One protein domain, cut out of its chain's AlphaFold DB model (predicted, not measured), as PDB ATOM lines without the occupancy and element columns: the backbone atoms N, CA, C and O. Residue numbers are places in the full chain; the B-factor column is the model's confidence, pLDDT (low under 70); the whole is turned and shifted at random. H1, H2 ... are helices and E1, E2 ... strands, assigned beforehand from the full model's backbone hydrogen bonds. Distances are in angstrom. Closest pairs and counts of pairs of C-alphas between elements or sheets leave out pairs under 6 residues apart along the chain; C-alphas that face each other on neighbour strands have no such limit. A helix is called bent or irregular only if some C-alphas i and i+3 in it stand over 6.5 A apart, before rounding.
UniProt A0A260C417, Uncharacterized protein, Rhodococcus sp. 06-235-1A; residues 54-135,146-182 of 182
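AT A GLANCE: This is residues 54 to 135 and 146 to 182 of the 182 residues of an uncharacterized protein of Rhodococcus sp. 06-235-1A (UniProt A0A260C417). A small hairpin of two strands, E1 and E2, packs through E1 on the long middle helix H3. H1 lies side by side with H3, H2 and H5 cross it, and short H4 bridges H2 and H5; residues 177 to 182 stick out. The printed part has 119 residues with five named helices and two named strands, in the order H1 H2 E1 E2 H3 H4 H5, mostly helix, the sheet antiparallel. It is compact, with a radius of gyration of the C-alphas of 14.4 A and spans of 41 by 39 by 29 A.

IN THESE COORDINATES: E1 is residues 89 to 92, from C-alpha 89 at (12.508, 8.818, 14.792), and E2 is 99 to 102. H3, residues 110 to 131, is 31.7 A long. H1 is residues 55 to 64, H2 71 to 85, 20.2 A, and H4 147 to 154. H5, residues 158 to 180, is 33.1 A long and ends at C-alpha 180 (-1.530, -1.143, 8.205). H2 is irregular: C-alphas 82 and 85 are 7.6 A apart.

HOW THE PARTS SIT: In the E1 and E2 hairpin, N 91 and O 100 are 2.8 A apart, within hydrogen-bond range. The closest C-alphas of E1 and H3, Arg 91 and Gly 120, are 5.0 A apart. H3, the hub, touches H1 at Phe 57 and Trp 118, closest C-alphas 5.8 A, a shallow tilt of 10 degrees, opposite ways. H2 touches H3 with residues 77 to 81 alone, about perpendicular at 80 degrees, closest C-alphas Ile 78 and Gly 115, 5.1 A. H5 touches H3 with residues 158 to 168 alone, a steep tilt of 60 degrees, opposite ways, closest C-alphas Ser 123 and Ala 165, 5.3 A. H4 touches H5, closest C-alphas Leu 154 and Arg 161, 6.5 A, and only just touches H2, with 3 pairs of C-alphas within 8 A. H1 and H5 are apart. Every O i to N i+4 pair is within hydrogen-bond range in H1, H3 and H4, against 9 of 11 in H2 and 16 of 19 in H5.

THE WHOLE: The C-alphas farthest apart, Thr 135 and Val 182, are 42.5 A apart. Residues 136 to 145 are not printed; the gap is 22.2 A. Of the links printed whole, none is long. The pLDDT is under 70 at residues 66 to 68, 84 to 87, 91 to 99 and 167 to 182.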
ATOM      1  N   LEU A  54      18.021  23.752   8.335       90.50
ATOM      2  CA  LEU A  54      17.703  23.577   9.750       90.50
ATOM      3  C   LEU A  54      16.551  24.478  10.220       90.50
ATOM      4  O   LEU A  54      16.260  24.524  11.411       90.50
ATOM      5  N   LYS A  55      15.843  25.165   9.314       88.50
ATOM      6  CA  LYS A  55      14.747  26.079   9.678       88.50
ATOM      7  C   LYS A  55      13.644  25.395  10.486       88.50
ATOM      8  O   LYS A  55      13.104  26.000  11.414       88.50
ATOM      9  N   GLU A  56      13.271  24.169  10.131       84.81
ATOM     10  CA  GLU A  56      12.275  23.384  10.862       84.81
ATOM     11  C   GLU A  56      12.762  23.051  12.275       84.81
ATOM     12  O   GLU A  56      11.992  23.196  13.226       84.81
ATOM     13  N   PHE A  57      14.040  22.694  12.427       88.75
ATOM     14  CA  PHE A  57      14.664  22.476  13.731       88.75
ATOM     15  C   PHE A  57      14.672  23.764  14.569       88.75
ATOM     16  O   PHE A  57      14.194  23.760  15.702       88.75
ATOM     17  N   ASP A  58      15.090  24.895  13.994       88.50
ATOM     18  CA  ASP A  58      15.072  26.203  14.665       88.50
ATOM     19  C   ASP A  58      13.657  26.607  15.095       88.50
ATOM     20  O   ASP A  58      13.430  27.166  16.170       88.50
ATOM     21  N   SER A  59      12.673  26.342  14.233       86.25
ATOM     22  CA  SER A  59      11.260  26.567  14.529       86.25
ATOM     23  C   SER A  59      10.790  25.697  15.693       86.25
ATOM     24  O   SER A  59      10.114  26.197  16.594       86.25
ATOM     25  N   PHE A  60      11.188  24.422  15.710       87.31
ATOM     26  CA  PHE A  60      10.872  23.496  16.789       87.31
ATOM     27  C   PHE A  60      11.475  23.959  18.117       87.31
ATOM     28  O   PHE A  60      10.743  24.077  19.099       87.31
ATOM     29  N   VAL A  61      12.768  24.301  18.136       87.94
ATOM     30  CA  VAL A  61      13.454  24.824  19.327       87.94
ATOM     31  C   VAL A  61      12.730  26.060  19.850       87.94
ATOM     32  O   VAL A  61      12.328  26.091  21.008       87.94
ATOM     33  N   ARG A  62      12.450  27.052  18.997       86.06
ATOM     34  CA  ARG A  62      11.745  28.274  19.425       86.06
ATOM     35  C   ARG A  62      10.350  28.017  19.992       86.06
ATOM     36  O   ARG A  62       9.888  28.790  20.826       86.06
ATOM     37  N   ARG A  63       9.649  26.994  19.499       85.00
ATOM     38  CA  ARG A  63       8.255  26.726  19.865       85.00
ATOM     39  C   ARG A  63       8.113  25.816  21.081       85.00
ATOM     40  O   ARG A  63       7.164  25.984  21.843       85.00
ATOM     41  N   PHE A  64       9.001  24.840  21.226       78.81
ATOM     42  CA  PHE A  64       8.828  23.730  22.163       78.81
ATOM     43  C   PHE A  64       9.997  23.547  23.125       78.81
ATOM     44  O   PHE A  64       9.851  22.811  24.099       78.81
ATOM     45  N   ALA A  65      11.130  24.215  22.898       70.88
ATOM     46  CA  ALA A  65      12.232  24.186  23.840       70.88
ATOM     47  C   ALA A  65      12.058  25.310  24.885       70.88
ATOM     48  O   ALA A  65      11.897  26.478  24.524       70.88
ATOM     49  N   PRO A  66      12.081  24.987  26.190       65.19
ATOM     50  CA  PRO A  66      12.180  25.976  27.256       65.19
ATOM     51  C   PRO A  66      13.364  26.931  27.054       65.19
ATOM     52  O   PRO A  66      14.354  26.578  26.414       65.19
ATOM     53  N   SER A  67      13.331  28.092  27.713       63.97
ATOM     54  CA  SER A  67      14.416  29.094  27.709       63.97
ATOM     55  C   SER A  67      15.794  28.578  28.168       63.97
ATOM     56  O   SER A  67      16.773  29.312  28.093       63.97
ATOM     57  N   SER A  68      15.885  27.329  28.631       64.88
ATOM     58  CA  SER A  68      17.106  26.635  29.051       64.88
ATOM     59  C   SER A  68      17.788  25.798  27.956       64.88
ATOM     60  O   SER A  68      18.793  25.147  28.241       64.88
ATOM     61  N   TYR A  69      17.275  25.784  26.720       74.56
ATOM     62  CA  TYR A  69      17.973  25.183  25.575       74.56
ATOM     63  C   TYR A  69      18.904  26.197  24.923       74.56
ATOM     64  O   TYR A  69      18.580  26.826  23.917       74.56
ATOM     65  N   ASP A  70      20.080  26.351  25.522       84.19
ATOM     66  CA  ASP A  70      21.196  27.039  24.889       84.19
ATOM     67  C   ASP A  70      21.937  26.118  23.900       84.19
ATOM     68  O   ASP A  70      21.662  24.919  23.772       84.19
ATOM     69  N   GLY A  71      22.915  26.679  23.183       84.38
ATOM     70  CA  GLY A  71      23.706  25.914  22.221       84.38
ATOM     71  C   GLY A  71      24.475  24.740  22.841       84.38
ATOM     72  O   GLY A  71      24.707  23.746  22.156       84.38
ATOM     73  N   ALA A  72      24.855  24.812  24.123       86.94
ATOM     74  CA  ALA A  72      25.560  23.723  24.798       86.94
ATOM     75  C   ALA A  72      24.632  22.536  25.075       86.94
ATOM     76  O   ALA A  72      25.002  21.396  24.780       86.94
ATOM     77  N   ARG A  73      23.411  22.793  25.557       86.56
ATOM     78  CA  ARG A  73      22.406  21.745  25.754       86.56
ATOM     79  C   ARG A  73      22.010  21.090  24.434       86.56
ATOM     80  O   ARG A  73      21.957  19.866  24.369       86.56
ATOM     81  N   ILE A  74      21.802  21.880  23.378       88.06
ATOM     82  CA  ILE A  74      21.479  21.360  22.040       88.06
ATOM     83  C   ILE A  74      22.570  20.394  21.548       88.06
ATOM     84  O   ILE A  74      22.254  19.287  21.111       88.06
ATOM     85  N   ARG A  75      23.853  20.765  21.676       89.06
ATOM     86  CA  ARG A  75      24.975  19.882  21.312       89.06
ATOM     87  C   ARG A  75      24.985  18.584  22.110       89.06
ATOM     88  O   ARG A  75      25.173  17.524  21.523       89.06
ATOM     89  N   ALA A  76      24.781  18.661  23.425       87.31
ATOM     90  CA  ALA A  76      24.770  17.482  24.285       87.31
ATOM     91  C   ALA A  76      23.656  16.504  23.883       87.31
ATOM     92  O   ALA A  76      23.919  15.318  23.708       87.31
ATOM     93  N   VAL A  77      22.443  17.015  23.658       87.69
ATOM     94  CA  VAL A  77      21.292  16.214  23.219       87.69
ATOM     95  C   VAL A  77      21.579  15.499  21.904       87.69
ATOM     96  O   VAL A  77      21.361  14.294  21.800       87.69
ATOM     97  N   ILE A  78      22.111  16.214  20.912       87.94
ATOM     98  CA  ILE A  78      22.411  15.636  19.597       87.94
ATOM     99  C   ILE A  78      23.537  14.607  19.681       87.94
ATOM    100  O   ILE A  78      23.433  13.544  19.075       87.94
ATOM    101  N   ALA A  79      24.581  14.871  20.468       84.38
ATOM    102  CA  ALA A  79      25.652  13.906  20.691       84.38
ATOM    103  C   ALA A  79      25.130  12.618  21.352       84.38
ATOM    104  O   ALA A  79      25.474  11.520  20.917       84.38
ATOM    105  N   THR A  80      24.258  12.732  22.362       81.94
ATOM    106  CA  THR A  80      23.600  11.579  22.995       81.94
ATOM    107  C   THR A  80      22.699  10.828  22.018       81.94
ATOM    108  O   THR A  80      22.688   9.597  22.017       81.94
ATOM    109  N   HIS A  81      21.969  11.551  21.171       80.19
ATOM    110  CA  HIS A  81      21.091  10.958  20.169       80.19
ATOM    111  C   HIS A  81      21.890  10.143  19.138       80.19
ATOM    112  O   HIS A  81      21.609   8.962  18.939       80.19
ATOM    113  N   LEU A  82      22.960  10.725  18.582       77.88
ATOM    114  CA  LEU A  82      23.870  10.057  17.641       77.88
ATOM    115  C   LEU A  82      24.585   8.834  18.239       77.88
ATOM    116  O   LEU A  82      24.955   7.923  17.505       77.88
ATOM    117  N   ALA A  83      24.763   8.783  19.562       79.44
ATOM    118  CA  ALA A  83      25.341   7.631  20.255       79.44
ATOM    119  C   ALA A  83      24.379   6.425  20.382       79.44
ATOM    120  O   ALA A  83      24.765   5.400  20.939       79.44
ATOM    121  N   GLY A  84      23.147   6.517  19.860       64.94
ATOM    122  CA  GLY A  84      22.231   5.378  19.720       64.94
ATOM    123  C   GLY A  84      21.288   5.143  20.903       64.94
ATOM    124  O   GLY A  84      20.741   4.052  21.043       64.94
ATOM    125  N   ALA A  85      21.084   6.145  21.762       55.47
ATOM    126  CA  ALA A  85      20.238   6.008  22.949       55.47
ATOM    127  C   ALA A  85      18.750   6.342  22.720       55.47
ATOM    128  O   ALA A  85      17.967   6.220  23.660       55.47
ATOM    129  N   SER A  86      18.339   6.785  21.524       57.62
ATOM    130  CA  SER A  86      16.984   7.307  21.320       57.62
ATOM    131  C   SER A  86      16.079   6.340  20.546       57.62
ATOM    132  O   SER A  86      16.388   5.994  19.409       57.62
ATOM    133  N   PRO A  87      14.941   5.912  21.124       64.69
ATOM    134  CA  PRO A  87      14.012   4.976  20.491       64.69
ATOM    135  C   PRO A  87      13.032   5.653  19.518       64.69
ATOM    136  O   PRO A  87      12.071   5.019  19.083       64.69
ATOM    137  N   ILE A  88      13.219   6.942  19.221       73.19
ATOM    138  CA  ILE A  88      12.272   7.739  18.444       73.19
ATOM    139  C   ILE A  88      12.897   8.278  17.163       73.19
ATOM    140  O   ILE A  88      14.051   8.689  17.150       73.19
ATOM    141  N   ALA A  89      12.101   8.316  16.098       71.88
ATOM    142  CA  ALA A  89      12.508   8.818  14.792       71.88
ATOM    143  C   ALA A  89      11.578   9.947  14.343       71.88
ATOM    144  O   ALA A  89      10.365   9.887  14.558       71.88
ATOM    145  N   TYR A  90      12.130  10.962  13.677       73.38
ATOM    146  CA  TYR A  90      11.361  12.049  13.072       73.38
ATOM    147  C   TYR A  90      11.579  12.102  11.561       73.38
ATOM    148  O   TYR A  90      12.689  11.928  11.059       73.38
ATOM    149  N   ARG A  91      10.508  12.413  10.833       69.81
ATOM    150  CA  ARG A  91      10.525  12.690   9.401       69.81
ATOM    151  C   ARG A  91       9.914  14.052   9.134       69.81
ATOM    152  O   ARG A  91       8.732  14.259   9.407       69.81
ATOM    153  N   ALA A  92      10.674  14.941   8.499       61.66
ATOM    154  CA  ALA A  92      10.081  16.077   7.804       61.66
ATOM    155  C   ALA A  92       9.236  15.526   6.639       61.66
ATOM    156  O   ALA A  92       9.752  14.795   5.785       61.66
ATOM    157  N   ALA A  93       7.923  15.770   6.638       56.75
ATOM    158  CA  ALA A  93       7.062  15.256   5.582       56.75
ATOM    159  C   ALA A  93       7.412  15.918   4.243       56.75
ATOM    160  O   ALA A  93       7.884  17.050   4.186       56.75
ATOM    161  N   ALA A  94       7.144  15.209   3.144       52.84
ATOM    162  CA  ALA A  94       7.273  15.776   1.800       52.84
ATOM    163  C   ALA A  94       6.252  16.903   1.541       52.84
ATOM    164  O   ALA A  94       6.397  17.671   0.593       52.84
ATOM    165  N   THR A  95       5.211  16.992   2.371       51.38
ATOM    166  CA  THR A  95       4.241  18.080   2.380       51.38
ATOM    167  C   THR A  95       4.725  19.233   3.260       51.38
ATOM    168  O   THR A  95       5.192  19.003   4.379       51.38
ATOM    169  N   PRO A  96       4.571  20.491   2.807       51.22
ATOM    170  CA  PRO A  96       4.900  21.639   3.635       51.22
ATOM    171  C   PRO A  96       4.067  21.614   4.924       51.22
ATOM    172  O   PRO A  96       2.849  21.438   4.884       51.22
ATOM    173  N   ASN A  97       4.735  21.835   6.059       54.09
ATOM    174  CA  ASN A  97       4.154  21.973   7.403       54.09
ATOM    175  C   ASN A  97       3.668  20.690   8.101       54.09
ATOM    176  O   ASN A  97       2.948  20.794   9.095       54.09
ATOM    177  N   ALA A  98       4.071  19.502   7.651       60.31
ATOM    178  CA  ALA A  98       3.855  18.270   8.410       60.31
ATOM    179  C   ALA A  98       5.195  17.631   8.805       60.31
ATOM    180  O   ALA A  98       6.120  17.535   8.004       60.31
ATOM    181  N   GLY A  99       5.303  17.197  10.057       69.06
ATOM    182  CA  GLY A  99       6.412  16.400  10.571       69.06
ATOM    183  C   GLY A  99       5.841  15.197  11.304       69.06
ATOM    184  O   GLY A  99       4.869  15.344  12.045       69.06
ATOM    185  N   ILE A 100       6.394  14.011  11.068       74.88
ATOM    186  CA  ILE A 100       5.927  12.768  11.686       74.88
ATOM    187  C   ILE A 100       6.976  12.327  12.699       74.88
ATOM    188  O   ILE A 100       8.131  12.127  12.330       74.88
ATOM    189  N   LEU A 101       6.571  12.168  13.958       80.12
ATOM    190  CA  LEU A 101       7.377  11.563  15.015       80.12
ATOM    191  C   LEU A 101       6.847  10.150  15.280       80.12
ATOM    192  O   LEU A 101       5.649   9.981  15.504       80.12
ATOM    193  N   VAL A 102       7.722   9.149  15.266       76.88
ATOM    194  CA  VAL A 102       7.363   7.740  15.467       76.88
ATOM    195  C   VAL A 102       8.195   7.135  16.597       76.88
ATOM    196  O   VAL A 102       9.336   7.532  16.813       76.88
ATOM    197  N   GLY A 103       7.607   6.187  17.334       76.38
ATOM    198  CA  GLY A 103       8.243   5.517  18.477       76.38
ATOM    199  C   GLY A 103       8.055   6.240  19.813       76.38
ATOM    200  O   GLY A 103       8.540   5.772  20.842       76.38
ATOM    201  N   ALA A 104       7.351   7.377  19.823       80.62
ATOM    202  CA  ALA A 104       7.085   8.116  21.049       80.62
ATOM    203  C   ALA A 104       6.213   7.299  22.019       80.62
ATOM    204  O   ALA A 104       5.240   6.654  21.630       80.62
ATOM    205  N   SER A 105       6.552   7.365  23.302       81.62
ATOM    206  CA  SER A 105       5.815   6.758  24.407       81.62
ATOM    207  C   SER A 105       5.563   7.792  25.504       81.62
ATOM    208  O   SER A 105       6.099   8.898  25.470       81.62
ATOM    209  N   TYR A 106       4.809   7.422  26.541       80.56
ATOM    210  CA  TYR A 106       4.605   8.289  27.709       80.56
ATOM    211  C   TYR A 106       5.905   8.637  28.460       80.56
ATOM    212  O   TYR A 106       5.899   9.538  29.295       80.56
ATOM    213  N   ARG A 107       7.006   7.914  28.203       84.75
ATOM    214  CA  ARG A 107       8.330   8.187  28.783       84.75
ATOM    215  C   ARG A 107       9.200   9.082  27.910       84.75
ATOM    216  O   ARG A 107      10.271   9.470  28.362       84.75
ATOM    217  N   THR A 108       8.770   9.376  26.685       85.56
ATOM    218  CA  THR A 108       9.567  10.154  25.740       85.56
ATOM    219  C   THR A 108       9.765  11.570  26.259       85.56
ATOM    220  O   THR A 108       8.817  12.298  26.550       85.56
ATOM    221  N   THR A 109      11.029  11.943  26.373       86.56
ATOM    222  CA  THR A 109      11.482  13.247  26.840       86.56
ATOM    223  C   THR A 109      11.576  14.237  25.684       86.56
ATOM    224  O   THR A 109      11.763  13.868  24.527       86.56
ATOM    225  N   ILE A 110      11.498  15.530  25.999       85.56
ATOM    226  CA  ILE A 110      11.693  16.594  25.005       85.56
ATOM    227  C   ILE A 110      13.112  16.578  24.404       85.56
ATOM    228  O   ILE A 110      13.271  16.933  23.241       85.56
ATOM    229  N   ASP A 111      14.120  16.108  25.151       87.00
ATOM    230  CA  ASP A 111      15.492  15.930  24.660       87.00
ATOM    231  C   ASP A 111      15.549  14.857  23.559       87.00
ATOM    232  O   ASP A 111      16.137  15.081  22.502       87.00
ATOM    233  N   GLU A 112      14.866  13.726  23.745       85.25
ATOM    234  CA  GLU A 112      14.765  12.703  22.699       85.25
ATOM    235  C   GLU A 112      14.040  13.243  21.459       85.25
ATOM    236  O   GLU A 112      14.508  13.030  20.341       85.25
ATOM    237  N   VAL A 113      12.935  13.984  21.645       87.06
ATOM    238  CA  VAL A 113      12.195  14.603  20.527       87.06
ATOM    239  C   VAL A 113      13.078  15.581  19.770       87.06
ATOM    240  O   VAL A 113      13.098  15.559  18.542       87.06
ATOM    241  N   LEU A 114      13.835  16.409  20.483       89.12
ATOM    242  CA  LEU A 114      14.739  17.370  19.873       89.12
ATOM    243  C   LEU A 114      15.826  16.680  19.039       89.12
ATOM    244  O   LEU A 114      16.077  17.098  17.908       89.12
ATOM    245  N   GLY A 115      16.442  15.625  19.581       88.25
ATOM    246  CA  GLY A 115      17.437  14.829  18.862       88.25
ATOM    247  C   GLY A 115      16.867  14.227  17.577       88.25
ATOM    248  O   GLY A 115      17.457  14.405  16.511       88.25
ATOM    249  N   ALA A 116      15.670  13.638  17.654       86.69
ATOM    250  CA  ALA A 116      15.008  13.059  16.489       86.69
ATOM    251  C   ALA A 116      14.687  14.125  15.434       86.69
ATOM    252  O   ALA A 116      14.963  13.928  14.252       86.69
ATOM    253  N   VAL A 117      14.131  15.276  15.840       88.25
ATOM    254  CA  VAL A 117      13.802  16.373  14.911       88.25
ATOM    255  C   VAL A 117      15.046  16.857  14.173       88.25
ATOM    256  O   VAL A 117      15.003  17.022  12.952       88.25
ATOM    257  N   TRP A 118      16.156  17.041  14.890       90.44
ATOM    258  CA  TRP A 118      17.434  17.397  14.281       90.44
ATOM    259  C   TRP A 118      17.885  16.353  13.255       90.44
ATOM    260  O   TRP A 118      18.223  16.705  12.123       90.44
ATOM    261  N   GLU A 119      17.837  15.073  13.628       86.62
ATOM    262  CA  GLU A 119      18.251  13.967  12.768       86.62
ATOM    263  C   GLU A 119      17.412  13.905  11.483       86.62
ATOM    264  O   GLU A 119      17.957  13.798  10.382       86.62
ATOM    265  N   GLY A 120      16.091  14.059  11.590       84.88
ATOM    266  CA  GLY A 120      15.202  14.067  10.430       84.88
ATOM    267  C   GLY A 120      15.428  15.265   9.500       84.88
ATOM    268  O   GLY A 120      15.395  15.098   8.279       84.88
ATOM    269  N   CYS A 121      15.712  16.457  10.041       88.06
ATOM    270  CA  CYS A 121      16.108  17.620   9.237       88.06
ATOM    271  C   CYS A 121      17.429  17.363   8.501       88.06
ATOM    272  O   CYS A 121      17.525  17.604   7.297       88.06
ATOM    273  N   LEU A 122      18.433  16.815   9.188       89.62
ATOM    274  CA  LEU A 122      19.726  16.519   8.578       89.62
ATOM    275  C   LEU A 122      19.631  15.412   7.519       89.62
ATOM    276  O   LEU A 122      20.279  15.493   6.479       89.62
ATOM    277  N   SER A 123      18.776  14.412   7.729       85.62
ATOM    278  CA  SER A 123      18.494  13.371   6.737       85.62
ATOM    279  C   SER A 123      17.916  13.963   5.444       85.62
ATOM    280  O   SER A 123      18.325  13.575   4.347       85.62
ATOM    281  N   ALA A 124      17.043  14.972   5.546       85.75
ATOM    282  CA  ALA A 124      16.544  15.701   4.379       85.75
ATOM    283  C   ALA A 124      17.669  16.445   3.635       85.75
ATOM    284  O   ALA A 124      17.763  16.330   2.413       85.75
ATOM    285  N   VAL A 125      18.576  17.115   4.360       89.56
ATOM    286  CA  VAL A 125      19.769  17.762   3.773       89.56
ATOM    287  C   VAL A 125      20.627  16.747   3.014       89.56
ATOM    288  O   VAL A 125      21.081  17.019   1.904       89.56
ATOM    289  N   VAL A 126      20.829  15.558   3.583       89.62
ATOM    290  CA  VAL A 126      21.606  14.481   2.956       89.62
ATOM    291  C   VAL A 126      20.947  13.981   1.665       89.62
ATOM    292  O   VAL A 126      21.633  13.769   0.662       89.62
ATOM    293  N   VAL A 127      19.622  13.825   1.659       87.44
ATOM    294  CA  VAL A 127      18.866  13.464   0.450       87.44
ATOM    295  C   VAL A 127      18.982  14.554  -0.616       87.44
ATOM    296  O   VAL A 127      19.168  14.236  -1.792       87.44
ATOM    297  N   ASP A 128      18.917  15.825  -0.227       90.19
ATOM    298  CA  ASP A 128      19.056  16.944  -1.158       90.19
ATOM    299  C   ASP A 128      20.481  17.044  -1.723       90.19
ATOM    300  O   ASP A 128      20.642  17.254  -2.925       90.19
ATOM    301  N   ALA A 129      21.508  16.767  -0.914       89.75
ATOM    302  CA  ALA A 129      22.891  16.660  -1.376       89.75
ATOM    303  C   ALA A 129      23.054  15.541  -2.422       89.75
ATOM    304  O   ALA A 129      23.687  15.737  -3.460       89.75
ATOM    305  N   ALA A 130      22.439  14.376  -2.189       88.81
ATOM    306  CA  ALA A 130      22.454  13.273  -3.149       88.81
ATOM    307  C   ALA A 130      21.731  13.638  -4.457       88.81
ATOM    308  O   ALA A 130      22.247  13.368  -5.541       88.81
ATOM    309  N   ARG A 131      20.574  14.310  -4.374       88.25
ATOM    310  CA  ARG A 131      19.831  14.809  -5.549       88.25
ATOM    311  C   ARG A 131      20.613  15.856  -6.337       88.25
ATOM    312  O   ARG A 131      20.541  15.864  -7.561       88.25
ATOM    313  N   ALA A 132      21.363  16.712  -5.648       88.50
ATOM    314  CA  ALA A 132      22.241  17.701  -6.263       88.50
ATOM    315  C   ALA A 132      23.515  17.083  -6.874       88.50
ATOM    316  O   ALA A 132      24.258  17.782  -7.562       88.50
ATOM    317  N   GLY A 133      23.770  15.787  -6.656       89.38
ATOM    318  CA  GLY A 133      24.962  15.104  -7.158       89.38
ATOM    319  C   GLY A 133      26.237  15.487  -6.405       89.38
ATOM    320  O   GLY A 133      27.314  15.497  -7.001       89.38
ATOM    321  N   VAL A 134      26.126  15.827  -5.116       89.00
ATOM    322  CA  VAL A 134      27.269  16.198  -4.275       89.00
ATOM    323  C   VAL A 134      28.198  15.000  -4.079       89.00
ATOM    324  O   VAL A 134      27.837  13.984  -3.474       89.00
ATOM    325  N   THR A 135      29.428  15.153  -4.557       86.75
ATOM    326  CA  THR A 135      30.516  14.178  -4.436       86.75
ATOM    327  C   THR A 135      31.603  14.702  -3.513       86.75
ATOM    328  O   THR A 135      31.757  15.908  -3.352       86.75
ATOM    329  N   THR A 146      25.036  23.123  16.072       87.31
ATOM    330  CA  THR A 146      25.206  21.702  15.743       87.31
ATOM    331  C   THR A 146      26.198  21.475  14.602       87.31
ATOM    332  O   THR A 146      26.132  20.433  13.947       87.31
ATOM    333  N   ALA A 147      27.054  22.456  14.301       87.75
ATOM    334  CA  ALA A 147      27.985  22.419  13.177       87.75
ATOM    335  C   ALA A 147      28.853  21.154  13.175       87.75
ATOM    336  O   ALA A 147      28.894  20.464  12.162       87.75
ATOM    337  N   ASP A 148      29.441  20.792  14.318       86.94
ATOM    338  CA  ASP A 148      30.303  19.608  14.439       86.94
ATOM    339  C   ASP A 148      29.552  18.309  14.114       86.94
ATOM    340  O   ASP A 148      30.037  17.453  13.374       86.94
ATOM    341  N   SER A 149      28.322  18.175  14.615       87.12
ATOM    342  CA  SER A 149      27.469  17.011  14.355       87.12
ATOM    343  C   SER A 149      27.003  16.956  12.898       87.12
ATOM    344  O   SER A 149      26.948  15.882  12.306       87.12
ATOM    345  N   ALA A 150      26.702  18.106  12.289       87.88
ATOM    346  CA  ALA A 150      26.363  18.175  10.870       87.88
ATOM    347  C   ALA A 150      27.578  17.848   9.986       87.88
ATOM    348  O   ALA A 150      27.439  17.127   8.997       87.88
ATOM    349  N   ALA A 151      28.772  18.313  10.369       87.69
ATOM    350  CA  ALA A 151      30.030  17.986   9.708       87.69
ATOM    351  C   ALA A 151      30.297  16.483   9.738       87.69
ATOM    352  O   ALA A 151      30.593  15.904   8.693       87.69
ATOM    353  N   LEU A 152      30.103  15.840  10.892       84.50
ATOM    354  CA  LEU A 152      30.230  14.392  11.038       84.50
ATOM    355  C   LEU A 152      29.326  13.618  10.064       84.50
ATOM    356  O   LEU A 152      29.696  12.552   9.614       84.50
ATOM    357  N   VAL A 153      28.154  14.123   9.689       83.50
ATOM    358  CA  VAL A 153      27.273  13.387   8.764       83.50
ATOM    359  C   VAL A 153      27.545  13.756   7.307       83.50
ATOM    360  O   VAL A 153      27.615  12.884   6.441       83.50
ATOM    361  N   LEU A 154      27.706  15.047   7.012       85.19
ATOM    362  CA  LEU A 154      27.765  15.550   5.636       85.19
ATOM    363  C   LEU A 154      29.137  15.380   4.983       85.19
ATOM    364  O   LEU A 154      29.208  15.244   3.764       85.19
ATOM    365  N   THR A 155      30.214  15.360   5.767       82.62
ATOM    366  CA  THR A 155      31.576  15.174   5.232       82.62
ATOM    367  C   THR A 155      31.958  13.704   5.082       82.62
ATOM    368  O   THR A 155      32.925  13.385   4.394       82.62
ATOM    369  N   HIS A 156      31.194  12.791   5.689       74.38
ATOM    370  CA  HIS A 156      31.389  11.360   5.483       74.38
ATOM    371  C   HIS A 156      30.881  11.015   4.092       74.38
ATOM    372  O   HIS A 156      29.823  11.494   3.699       74.38
ATOM    373  N   GLY A 157      31.658  10.254   3.322       77.56
ATOM    374  CA  GLY A 157      31.471  10.186   1.876       77.56
ATOM    375  C   GLY A 157      30.090   9.725   1.391       77.56
ATOM    376  O   GLY A 157      29.248   9.288   2.176       77.56
ATOM    377  N   VAL A 158      29.854   9.777   0.075       81.62
ATOM    378  CA  VAL A 158      28.533   9.502  -0.552       81.62
ATOM    379  C   VAL A 158      27.846   8.241   0.002       81.62
ATOM    380  O   VAL A 158      26.637   8.250   0.250       81.62
ATOM    381  N   ALA A 159      28.603   7.165   0.235       81.00
ATOM    382  CA  ALA A 159      28.082   5.917   0.796       81.00
ATOM    383  C   ALA A 159      27.571   6.068   2.241       81.00
ATOM    384  O   ALA A 159      26.487   5.582   2.553       81.00
ATOM    385  N   ALA A 160      28.306   6.771   3.106       79.38
ATOM    386  CA  ALA A 160      27.912   7.010   4.495       79.38
ATOM    387  C   ALA A 160      26.680   7.922   4.582       79.38
ATOM    388  O   ALA A 160      25.731   7.606   5.298       79.38
ATOM    389  N   ARG A 161      26.644   8.984   3.765       80.31
ATOM    390  CA  ARG A 161      25.457   9.832   3.571       80.31
ATOM    391  C   ARG A 161      24.235   9.007   3.164       80.31
ATOM    392  O   ARG A 161      23.180   9.078   3.790       80.31
ATOM    393  N   THR A 162      24.385   8.168   2.142       77.12
ATOM    394  CA  THR A 162      23.292   7.311   1.661       77.12
ATOM    395  C   THR A 162      22.847   6.307   2.729       77.12
ATOM    396  O   THR A 162      21.647   6.096   2.901       77.12
ATOM    397  N   GLY A 163      23.792   5.728   3.477       76.25
ATOM    398  CA  GLY A 163      23.519   4.834   4.603       76.25
ATOM    399  C   GLY A 163      22.688   5.509   5.692       76.25
ATOM    400  O   GLY A 163      21.649   4.973   6.067       76.25
ATOM    401  N   PHE A 164      23.080   6.714   6.109       76.31
ATOM    402  CA  PHE A 164      22.353   7.532   7.085       76.31
ATOM    403  C   PHE A 164      20.931   7.891   6.615       76.31
ATOM    404  O   PHE A 164      19.961   7.761   7.359       76.31
ATOM    405  N   ALA A 165      20.760   8.287   5.351       72.75
ATOM    406  CA  ALA A 165      19.426   8.559   4.809       72.75
ATOM    407  C   ALA A 165      18.549   7.292   4.724       72.75
ATOM    408  O   ALA A 165      17.329   7.355   4.894       72.75
ATOM    409  N   THR A 166      19.160   6.136   4.450       70.50
ATOM    410  CA  THR A 166      18.451   4.857   4.292       70.50
ATOM    411  C   THR A 166      18.049   4.253   5.633       70.50
ATOM    412  O   THR A 166      16.911   3.803   5.752       70.50
ATOM    413  N   SER A 167      18.920   4.291   6.650       66.88
ATOM    414  CA  SER A 167      18.601   3.790   7.996       66.88
ATOM    415  C   SER A 167      17.345   4.455   8.561       66.88
ATOM    416  O   SER A 167      16.483   3.774   9.115       66.88
ATOM    417  N   MET A 168      17.178   5.756   8.313       65.81
ATOM    418  CA  MET A 168      15.984   6.506   8.711       65.81
ATOM    419  C   MET A 168      14.727   6.072   7.959       65.81
ATOM    420  O   MET A 168      13.662   5.915   8.555       65.81
ATOM    421  N   ARG A 169      14.835   5.841   6.646       62.50
ATOM    422  CA  ARG A 169      13.696   5.400   5.834       62.50
ATOM    423  C   ARG A 169      13.198   4.024   6.278       62.50
ATOM    424  O   ARG A 169      11.999   3.862   6.467       62.50
ATOM    425  N   THR A 170      14.097   3.070   6.515       57.66
ATOM    426  CA  THR A 170      13.726   1.722   6.974       57.66
ATOM    427  C   THR A 170      13.082   1.736   8.361       57.66
ATOM    428  O   THR A 170      12.098   1.029   8.568       57.66
ATOM    429  N   ALA A 171      13.577   2.566   9.286       59.09
ATOM    430  CA  ALA A 171      12.978   2.709  10.614       59.09
ATOM    431  C   ALA A 171      11.519   3.202  10.549       59.09
ATOM    432  O   ALA A 171      10.671   2.729  11.299       59.09
ATOM    433  N   ILE A 172      11.211   4.115   9.624       57.12
ATOM    434  CA  ILE A 172       9.874   4.709   9.480       57.12
ATOM    435  C   ILE A 172       8.936   3.829   8.638       57.12
ATOM    436  O   ILE A 172       7.773   3.654   9.000       57.12
ATOM    437  N   ASP A 173       9.423   3.246   7.543       60.34
ATOM    438  CA  ASP A 173       8.609   2.400   6.661       60.34
ATOM    439  C   ASP A 173       8.231   1.075   7.349       60.34
ATOM    440  O   ASP A 173       7.104   0.600   7.191       60.34
ATOM    441  N   GLY A 174       9.107   0.531   8.205       54.09
ATOM    442  CA  GLY A 174       8.786  -0.630   9.044       54.09
ATOM    443  C   GLY A 174       7.621  -0.385  10.013       54.09
ATOM    444  O   GLY A 174       6.884  -1.311  10.337       54.09
ATOM    445  N   LEU A 175       7.390   0.866  10.425       52.25
ATOM    446  CA  LEU A 175       6.262   1.248  11.286       52.25
ATOM    447  C   LEU A 175       4.961   1.440  10.494       52.25
ATOM    448  O   LEU A 175       3.889   1.115  10.999       52.25
ATOM    449  N   HIS A 176       5.038   1.889   9.238       47.53
ATOM    450  CA  HIS A 176       3.873   1.965   8.346       47.53
ATOM    451  C   HIS A 176       3.261   0.582   8.076       47.53
ATOM    452  O   HIS A 176       2.041   0.467   7.948       47.53
ATOM    453  N   GLN A 177       4.091  -0.463   8.036       45.28
ATOM    454  CA  GLN A 177       3.639  -1.845   7.885       45.28
ATOM    455  C   GLN A 177       2.884  -2.327   9.136       45.28
ATOM    456  O   GLN A 177       1.788  -2.859   9.019       45.28
ATOM    457  N   VAL A 178       3.385  -2.007  10.334       47.59
ATOM    458  CA  VAL A 178       2.727  -2.356  11.610       47.59
ATOM    459  C   VAL A 178       1.386  -1.636  11.804       47.59
ATOM    460  O   VAL A 178       0.469  -2.211  12.374       47.59
ATOM    461  N   VAL A 179       1.243  -0.395  11.328       46.09
ATOM    462  CA  VAL A 179      -0.021   0.368  11.427       46.09
ATOM    463  C   VAL A 179      -1.054  -0.062  10.375       46.09
ATOM    464  O   VAL A 179      -2.241   0.155  10.578       46.09
ATOM    465  N   SER A 180      -0.624  -0.670   9.266       42.72
ATOM    466  CA  SER A 180      -1.530  -1.143   8.205       42.72
ATOM    467  C   SER A 180      -2.066  -2.561   8.446       42.72
ATOM    468  O   SER A 180      -3.030  -2.956   7.794       42.72
ATOM    469  N   ASP A 181      -1.451  -3.308   9.368       44.75
ATOM    470  CA  ASP A 181      -1.832  -4.675   9.751       44.75
ATOM    471  C   ASP A 181      -2.768  -4.719  10.989       44.75
ATOM    472  O   ASP A 181      -3.025  -5.796  11.535       44.75
ATOM    473  N   VAL A 182      -3.280  -3.561  11.434       41.78
ATOM    474  CA  VAL A 182      -4.261  -3.390  12.531       41.78
ATOM    475  C   VAL A 182      -5.558  -2.810  11.980       41.78
ATOM    476  O   VAL A 182      -6.633  -3.304  12.391       41.78
TER     477      VAL A 182